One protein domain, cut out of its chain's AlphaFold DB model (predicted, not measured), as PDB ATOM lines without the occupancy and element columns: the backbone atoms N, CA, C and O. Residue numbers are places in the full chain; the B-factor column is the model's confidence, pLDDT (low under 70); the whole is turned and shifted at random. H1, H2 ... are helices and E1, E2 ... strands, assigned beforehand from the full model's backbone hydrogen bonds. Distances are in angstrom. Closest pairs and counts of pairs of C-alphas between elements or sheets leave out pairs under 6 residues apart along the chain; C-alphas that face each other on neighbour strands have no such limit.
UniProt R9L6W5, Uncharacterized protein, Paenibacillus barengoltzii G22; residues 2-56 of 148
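Overview. This is residues 2 to 56 of the 148 residues of an uncharacterized protein of Paenibacillus barengoltzii G22 (UniProt R9L6W5). One strongly twisted antiparallel sheet of four strands forms a slab, with the short helix H1 over one face near one end and the long strand E2 running along the slab's length. The hairpin of E2 and E3 reaches out at the other end, where its turn near Asp 31 lies far from the helix. The printed part has 55 residues with four named strands and one named helix, in the order E1, H1, E2, E3, E4, and the sheet's order is E1, E2, E3, E4. The class is mostly strand. The whole is compact, with a radius of gyration of the C-alphas of 11.0 A, yet elongated in outline, spanning 34 by 22 by 16 A.

Along the chain. E1, residues 2 to 9, begins at C-alpha 2 at (40.926, 35.831, 21.316), is 20.1 A long and bends by 57 degrees at residue 6. H1, residues 10 to 13, measures 4.9 A. E2, residues 22 to 30, is the longest strand, 26.3 A from C-alpha 22 at (24.674, 38.127, 10.838) to C-alpha 30. E3, residues 38 to 41, is 10.0 A long. E4, residues 49 to 52, is 9.3 A long and ends at C-alpha 52 at (36.439, 44.836, 8.206).

Arrangement. E1, an edge strand, is antiparallel to E2 at 156 degrees, with N 3 and O 27 within hydrogen-bond range at 2.8 A and N 25 and O 5 also at 2.8 A. E2 and E3 form a hairpin at 151 degrees, with N 41 and O 24 at 2.8 A. Beyond E2's pairing with E3, residues 29 to 30 of E2 make a short antiparallel pairing with residues 33 to 34. E3 and E4 form a hairpin at 134 degrees, with N 40 and O 50 at 2.9 A. E2, E3 and E4 make a meander, each strand the antiparallel neighbour of the one before. E4 is the other edge strand, and E1 and E4 are apart. H1 is on the sheet at a height of 8.5 A over the sheet, and lies over E3. The closest C-alphas of H1 and E2 are those of Gly 10 and Leu 22, 6.2 A apart. H1 is too short for any O i to N i+4 pair, and its one O i to N i+3 pair is within range.

Size, cuts and confidence. The two C-alphas farthest apart are those of Glu 17 and Asp 31, 34.7 A. The printed part has no cut. The link from E1 to H1 is tight, and the links from H1 to E2, E2 to E3 and E3 to E4 are short. The mean pLDDT of the printed part is 77.7, and it is under 70 at residue 32, residues 36 to 37, residues 43 to 47 and residues 52 to 54.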
ATOM      1  N   GLU A   2      41.847  35.800  22.457       84.62
ATOM      2  CA  GLU A   2      40.926  35.831  21.316       84.62
ATOM      3  C   GLU A   2      39.551  36.297  21.796       84.62
ATOM      4  O   GLU A   2      39.057  35.805  22.811       84.62
ATOM      5  N   ILE A   3      38.955  37.245  21.079       82.31
ATOM      6  CA  ILE A   3      37.568  37.653  21.260       82.31
ATOM      7  C   ILE A   3      36.781  37.211  20.045       82.31
ATOM      8  O   ILE A   3      37.172  37.443  18.898       82.31
ATOM      9  N   ILE A   4      35.638  36.609  20.335       84.94
ATOM     10  CA  ILE A   4      34.679  36.165  19.351       84.94
ATOM     11  C   ILE A   4      33.349  36.827  19.684       84.94
ATOM     12  O   ILE A   4      32.776  36.564  20.736       84.94
ATOM     13  N   LEU A   5      32.864  37.672  18.780       84.25
ATOM     14  CA  LEU A   5      31.522  38.235  18.852       84.25
ATOM     15  C   LEU A   5      30.648  37.542  17.814       84.25
ATOM     16  O   LEU A   5      31.055  37.355  16.665       84.25
ATOM     17  N   GLU A   6      29.454  37.139  18.220       85.38
ATOM     18  CA  GLU A   6      28.501  36.462  17.349       85.38
ATOM     19  C   GLU A   6      27.327  37.383  17.034       85.38
ATOM     20  O   GLU A   6      27.062  38.343  17.753       85.38
ATOM     21  N   SER A   7      26.611  37.079  15.952       85.69
ATOM     22  CA  SER A   7      25.383  37.786  15.578       85.69
ATOM     23  C   SER A   7      25.556  39.294  15.339       85.69
ATOM     24  O   SER A   7      24.661  40.081  15.644       85.69
ATOM     25  N   ILE A   8      26.689  39.709  14.763       85.44
ATOM     26  CA  ILE A   8      26.935  41.114  14.415       85.44
ATOM     27  C   ILE A   8      26.290  41.419  13.060       85.44
ATOM     28  O   ILE A   8      26.671  40.791  12.073       85.44
ATOM     29  N   PRO A   9      25.345  42.367  12.959       86.31
ATOM     30  CA  PRO A   9      24.739  42.697  11.676       86.31
ATOM     31  C   PRO A   9      25.779  43.299  10.728       86.31
ATOM     32  O   PRO A   9      26.594  44.128  11.141       86.31
ATOM     33  N   GLY A  10      25.724  42.940   9.444       82.50
ATOM     34  CA  GLY A  10      26.638  43.458   8.422       82.50
ATOM     35  C   GLY A  10      26.631  44.985   8.337       82.50
ATOM     36  O   GLY A  10      27.675  45.591   8.115       82.50
ATOM     37  N   GLY A  11      25.502  45.631   8.649       81.19
ATOM     38  CA  GLY A  11      25.427  47.091   8.746       81.19
ATOM     39  C   GLY A  11      26.339  47.691   9.829       81.19
ATOM     40  O   GLY A  11      26.882  48.775   9.638       81.19
ATOM     41  N   ALA A  12      26.583  46.985  10.940       80.31
ATOM     42  CA  ALA A  12      27.547  47.416  11.962       80.31
ATOM     43  C   ALA A  12      29.013  47.224  11.527       80.31
ATOM     44  O   ALA A  12      29.913  47.782  12.154       80.31
ATOM     45  N   LEU A  13      29.232  46.454  10.456       81.31
ATOM     46  CA  LEU A  13      30.524  46.169   9.828       81.31
ATOM     47  C   LEU A  13      30.729  46.938   8.514       81.31
ATOM     48  O   LEU A  13      31.705  46.687   7.815       81.31
ATOM     49  N   PHE A  14      29.824  47.865   8.176       80.19
ATOM     50  CA  PHE A  14      29.842  48.626   6.918       80.19
ATOM     51  C   PHE A  14      29.745  47.746   5.661       80.19
ATOM     52  O   PHE A  14      30.236  48.095   4.589       80.19
ATOM     53  N   PHE A  15      29.100  46.585   5.781       82.12
ATOM     54  CA  PHE A  15      28.775  45.719   4.656       82.12
ATOM     55  C   PHE A  15      27.380  46.060   4.125       82.12
ATOM     56  O   PHE A  15      26.401  45.391   4.454       82.12
ATOM     57  N   ASP A  16      27.300  47.104   3.296       79.81
ATOM     58  CA  ASP A  16      26.037  47.631   2.748       79.81
ATOM     59  C   ASP A  16      25.239  46.587   1.945       79.81
ATOM     60  O   ASP A  16      24.009  46.579   1.954       79.81
ATOM     61  N   GLU A  17      25.930  45.658   1.284       81.44
ATOM     62  CA  GLU A  17      25.307  44.562   0.529       81.44
ATOM     63  C   GLU A  17      24.714  43.468   1.436       81.44
ATOM     64  O   GLU A  17      23.881  42.680   0.993       81.44
ATOM     65  N   TYR A  18      25.115  43.440   2.711       79.81
ATOM     66  CA  TYR A  18      24.810  42.387   3.682       79.81
ATOM     67  C   TYR A  18      24.240  42.958   4.991       79.81
ATOM     68  O   TYR A  18      24.441  42.385   6.062       79.81
ATOM     69  N   ILE A  19      23.540  44.100   4.935       81.88
ATOM     70  CA  ILE A  19      23.108  44.867   6.123       81.88
ATOM     71  C   ILE A  19      22.385  44.001   7.164       81.88
ATOM     72  O   ILE A  19      22.622  44.161   8.363       81.88
ATOM     73  N   THR A  20      21.512  43.099   6.710       81.19
ATOM     74  CA  THR A  20      20.692  42.228   7.565       81.19
ATOM     75  C   THR A  20      21.367  40.915   7.944       81.19
ATOM     76  O   THR A  20      20.857  40.208   8.812       81.19
ATOM     77  N   ASP A  21      22.479  40.566   7.301       85.88
ATOM     78  CA  ASP A  21      23.154  39.299   7.546       85.88
ATOM     79  C   ASP A  21      23.954  39.366   8.844       85.88
ATOM     80  O   ASP A  21      24.504  40.403   9.215       85.88
ATOM     81  N   LEU A  22      24.015  38.236   9.545       87.19
ATOM     82  CA  LEU A  22      24.674  38.127  10.838       87.19
ATOM     83  C   LEU A  22      26.055  37.500  10.687       87.19
ATOM     84  O   LEU A  22      26.194  36.350  10.275       87.19
ATOM     85  N   PHE A  23      27.073  38.255  11.067       86.50
ATOM     86  CA  PHE A  23      28.468  37.876  10.980       86.50
ATOM     87  C   PHE A  23      29.015  37.467  12.342       86.50
ATOM     88  O   PHE A  23      28.652  38.002  13.393       86.50
ATOM     89  N   LYS A  24      29.960  36.534  12.301       87.06
ATOM     90  CA  LYS A  24      30.856  36.244  13.413       87.06
ATOM     91  C   LYS A  24      32.105  37.095  13.261       87.06
ATOM     92  O   LYS A  24      32.732  37.069  12.208       87.06
ATOM     93  N   VAL A  25      32.474  37.823  14.301       85.94
ATOM     94  CA  VAL A  25      33.598  38.757  14.303       85.94
ATOM     95  C   VAL A  25      34.678  38.232  15.236       85.94
ATOM     96  O   VAL A  25      34.392  37.891  16.381       85.94
ATOM     97  N   ARG A  26      35.920  38.145  14.750       85.25
ATOM     98  CA  ARG A  26      37.064  37.651  15.527       85.25
ATOM     99  C   ARG A  26      38.198  38.655  15.534       85.25
ATOM    100  O   ARG A  26      38.568  39.174  14.479       85.25
ATOM    101  N   PHE A  27      38.764  38.889  16.711       84.88
ATOM    102  CA  PHE A  27      39.953  39.718  16.871       84.88
ATOM    103  C   PHE A  27      40.762  39.317  18.101       84.88
ATOM    104  O   PHE A  27      40.239  38.741  19.055       84.88
ATOM    105  N   TYR A  28      42.054  39.625  18.072       83.00
ATOM    106  CA  TYR A  28      42.986  39.282  19.136       83.00
ATOM    107  C   TYR A  28      43.396  40.519  19.924       83.00
ATOM    108  O   TYR A  28      43.775  41.545  19.357       83.00
ATOM    109  N   LEU A  29      43.358  40.374  21.247       79.81
ATOM    110  CA  LEU A  29      43.940  41.308  22.196       79.81
ATOM    111  C   LEU A  29      45.289  40.807  22.713       79.81
ATOM    112  O   LEU A  29      45.391  39.666  23.171       79.81
ATOM    113  N   GLU A  30      46.279  41.684  22.751       79.88
ATOM    114  CA  GLU A  30      47.571  41.492  23.413       79.88
ATOM    115  C   GLU A  30      47.890  42.769  24.195       79.88
ATOM    116  O   GLU A  30      47.716  43.867  23.675       79.88
ATOM    117  N   ASP A  31      48.233  42.641  25.481       77.31
ATOM    118  CA  ASP A  31      48.461  43.779  26.390       77.31
ATOM    119  C   ASP A  31      47.359  44.856  26.351       77.31
ATOM    120  O   ASP A  31      47.631  46.055  26.324       77.31
ATOM    121  N   GLN A  32      46.091  44.417  26.331       68.25
ATOM    122  CA  GLN A  32      44.898  45.278  26.224       68.25
ATOM    123  C   GLN A  32      44.834  46.116  24.935       68.25
ATOM    124  O   GLN A  32      44.082  47.081  24.856       68.25
ATOM    125  N   LYS A  33      45.583  45.734  23.899       72.38
ATOM    126  CA  LYS A  33      45.542  46.341  22.569       72.38
ATOM    127  C   LYS A  33      45.066  45.332  21.546       72.38
ATOM    128  O   LYS A  33      45.369  44.147  21.644       72.38
ATOM    129  N   ILE A  34      44.342  45.803  20.541       76.19
ATOM    130  CA  ILE A  34      43.951  44.965  19.409       76.19
ATOM    131  C   ILE A  34      45.157  44.834  18.484       76.19
ATOM    132  O   ILE A  34      45.656  45.833  17.973       76.19
ATOM    133  N   VAL A  35      45.631  43.605  18.296       73.25
ATOM    134  CA  VAL A  35      46.858  43.308  17.532       73.25
ATOM    135  C   VAL A  35      46.599  42.624  16.196       73.25
ATOM    136  O   VAL A  35      47.514  42.490  15.386       73.25
ATOM    137  N   SER A  36      45.358  42.216  15.926       63.97
ATOM    138  CA  SER A  36      44.983  41.601  14.654       63.97
ATOM    139  C   SER A  36      43.999  42.467  13.869       63.97
ATOM    140  O   SER A  36      43.182  43.170  14.469       63.97
ATOM    141  N   PRO A  37      43.982  42.348  12.529       65.25
ATOM    142  CA  PRO A  37      42.805  42.709  11.755       65.25
ATOM    143  C   PRO A  37      41.570  42.018  12.341       65.25
ATOM    144  O   PRO A  37      41.659  40.886  12.831       65.25
ATOM    145  N   ILE A  38      40.431  42.701  12.299       73.38
ATOM    146  CA  ILE A  38      39.158  42.082  12.642       73.38
ATOM    147  C   ILE A  38      38.666  41.323  11.414       73.38
ATOM    148  O   ILE A  38      38.516  41.898  10.332       73.38
ATOM    149  N   TYR A  39      38.416  40.031  11.595       79.62
ATOM    150  CA  TYR A  39      37.855  39.178  10.557       79.62
ATOM    151  C   TYR A  39      36.377  38.950  10.825       79.62
ATOM    152  O   TYR A  39      35.992  38.553  11.926       79.62
ATOM    153  N   ALA A  40      35.563  39.187   9.805       79.75
ATOM    154  CA  ALA A  40      34.150  38.878   9.806       79.75
ATOM    155  C   ALA A  40      33.886  37.640   8.940       79.75
ATOM    156  O   ALA A  40      34.433  37.495   7.846       79.75
ATOM    157  N   TYR A  41      33.030  36.755   9.436       82.00
ATOM    158  CA  TYR A  41      32.649  35.508   8.783       82.00
ATOM    159  C   TYR A  41      31.134  35.494   8.622       82.00
ATOM    160  O   TYR A  41      30.404  35.488   9.615       82.00
ATOM    161  N   GLY A  42      30.666  35.523   7.374       75.19
ATOM    162  CA  GLY A  42      29.239  35.470   7.059       75.19
ATOM    163  C   GLY A  42      28.652  34.067   7.272       75.19
ATOM    164  O   GLY A  42      29.402  33.083   7.230       75.19
ATOM    165  N   PRO A  43      27.321  33.948   7.430       62.94
ATOM    166  CA  PRO A  43      26.657  32.701   7.818       62.94
ATOM    167  C   PRO A  43      26.764  31.590   6.758       62.94
ATOM    168  O   PRO A  43      26.639  30.419   7.097       62.94
ATOM    169  N   ASN A  44      27.095  31.934   5.506       64.88
ATOM    170  CA  ASN A  44      27.268  30.998   4.382       64.88
ATOM    171  C   ASN A  44      28.640  31.129   3.697       64.88
ATOM    172  O   ASN A  44      28.780  30.865   2.507       64.88
ATOM    173  N   SER A  45      29.652  31.613   4.415       61.34
ATOM    174  CA  SER A  45      30.919  32.020   3.797       61.34
ATOM    175  C   SER A  45      31.874  30.871   3.436       61.34
ATOM    176  O   SER A  45      32.898  31.151   2.833       61.34
ATOM    177  N   GLU A  46      31.603  29.608   3.794       63.06
ATOM    178  CA  GLU A  46      32.574  28.491   3.677       63.06
ATOM    179  C   GLU A  46      33.977  28.837   4.241       63.06
ATOM    180  O   GLU A  46      34.997  28.328   3.786       63.06
ATOM    181  N   GLY A  47      34.052  29.730   5.238       63.44
ATOM    182  CA  GLY A  47      35.328  30.217   5.779       63.44
ATOM    183  C   GLY A  47      35.951  31.387   5.009       63.44
ATOM    184  O   GLY A  47      37.091  31.748   5.283       63.44
ATOM    185  N   LYS A  48      35.225  32.012   4.077       71.06
ATOM    186  CA  LYS A  48      35.646  33.242   3.401       71.06
ATOM    187  C   LYS A  48      35.729  34.389   4.409       71.06
ATOM    188  O   LYS A  48      34.721  34.836   4.958       71.06
ATOM    189  N   GLU A  49      36.953  34.849   4.624       76.69
ATOM    190  CA  GLU A  49      37.283  35.959   5.508       76.69
ATOM    191  C   GLU A  49      36.951  37.297   4.847       76.69
ATOM    192  O   GLU A  49      37.444  37.616   3.761       76.69
ATOM    193  N   PHE A  50      36.148  38.109   5.530       75.81
ATOM    194  CA  PHE A  50      35.954  39.509   5.181       75.81
ATOM    195  C   PHE A  50      36.770  40.363   6.145       75.81
ATOM    196  O   PHE A  50      36.553  40.342   7.359       75.81
ATOM    197  N   LYS A  51      37.728  41.119   5.607       73.00
ATOM    198  CA  LYS A  51      38.446  42.122   6.389       73.00
ATOM    199  C   LYS A  51      37.512  43.312   6.599       73.00
ATOM    200  O   LYS A  51      37.064  43.905   5.623       73.00
ATOM    201  N   THR A  52      37.232  43.651   7.852       69.12
ATOM    202  CA  THR A  52      36.439  44.836   8.206       69.12
ATOM    203  C   THR A  52      37.344  45.931   8.750       69.12
ATOM    204  O   THR A  52      38.375  45.656   9.374       69.12
ATOM    205  N   GLU A  53      36.962  47.185   8.519       66.25
ATOM    206  CA  GLU A  53      37.572  48.312   9.217       66.25
ATOM    207  C   GLU A  53      37.220  48.271  10.708       66.25
ATOM    208  O   GLU A  53      36.164  47.783  11.124       66.25
ATOM    209  N   LEU A  54      38.158  48.748  11.527       64.75
ATOM    210  CA  LEU A  54      38.069  48.713  12.980       64.75
ATOM    211  C   LEU A  54      37.188  49.868  13.479       64.75
ATOM    212  O   LEU A  54      37.695  50.947  13.766       64.75
ATOM    213  N   CYS A  55      35.882  49.643  13.634       75.62
ATOM    214  CA  CYS A  55      35.002  50.584  14.337       75.62
ATOM    215  C   CYS A  55      34.508  49.990  15.661       75.62
ATOM    216  O   CYS A  55      33.393  49.478  15.769       75.62
ATOM    217  N   LEU A  56      35.350  50.055  16.699       81.25
ATOM    218  CA  LEU A  56      35.034  49.486  18.018       81.25
ATOM    219  C   LEU A  56      33.771  50.077  18.643       81.25
ATOM    220  O   LEU A  56      33.019  49.368  19.307       81.25
TER     221      LEU A  56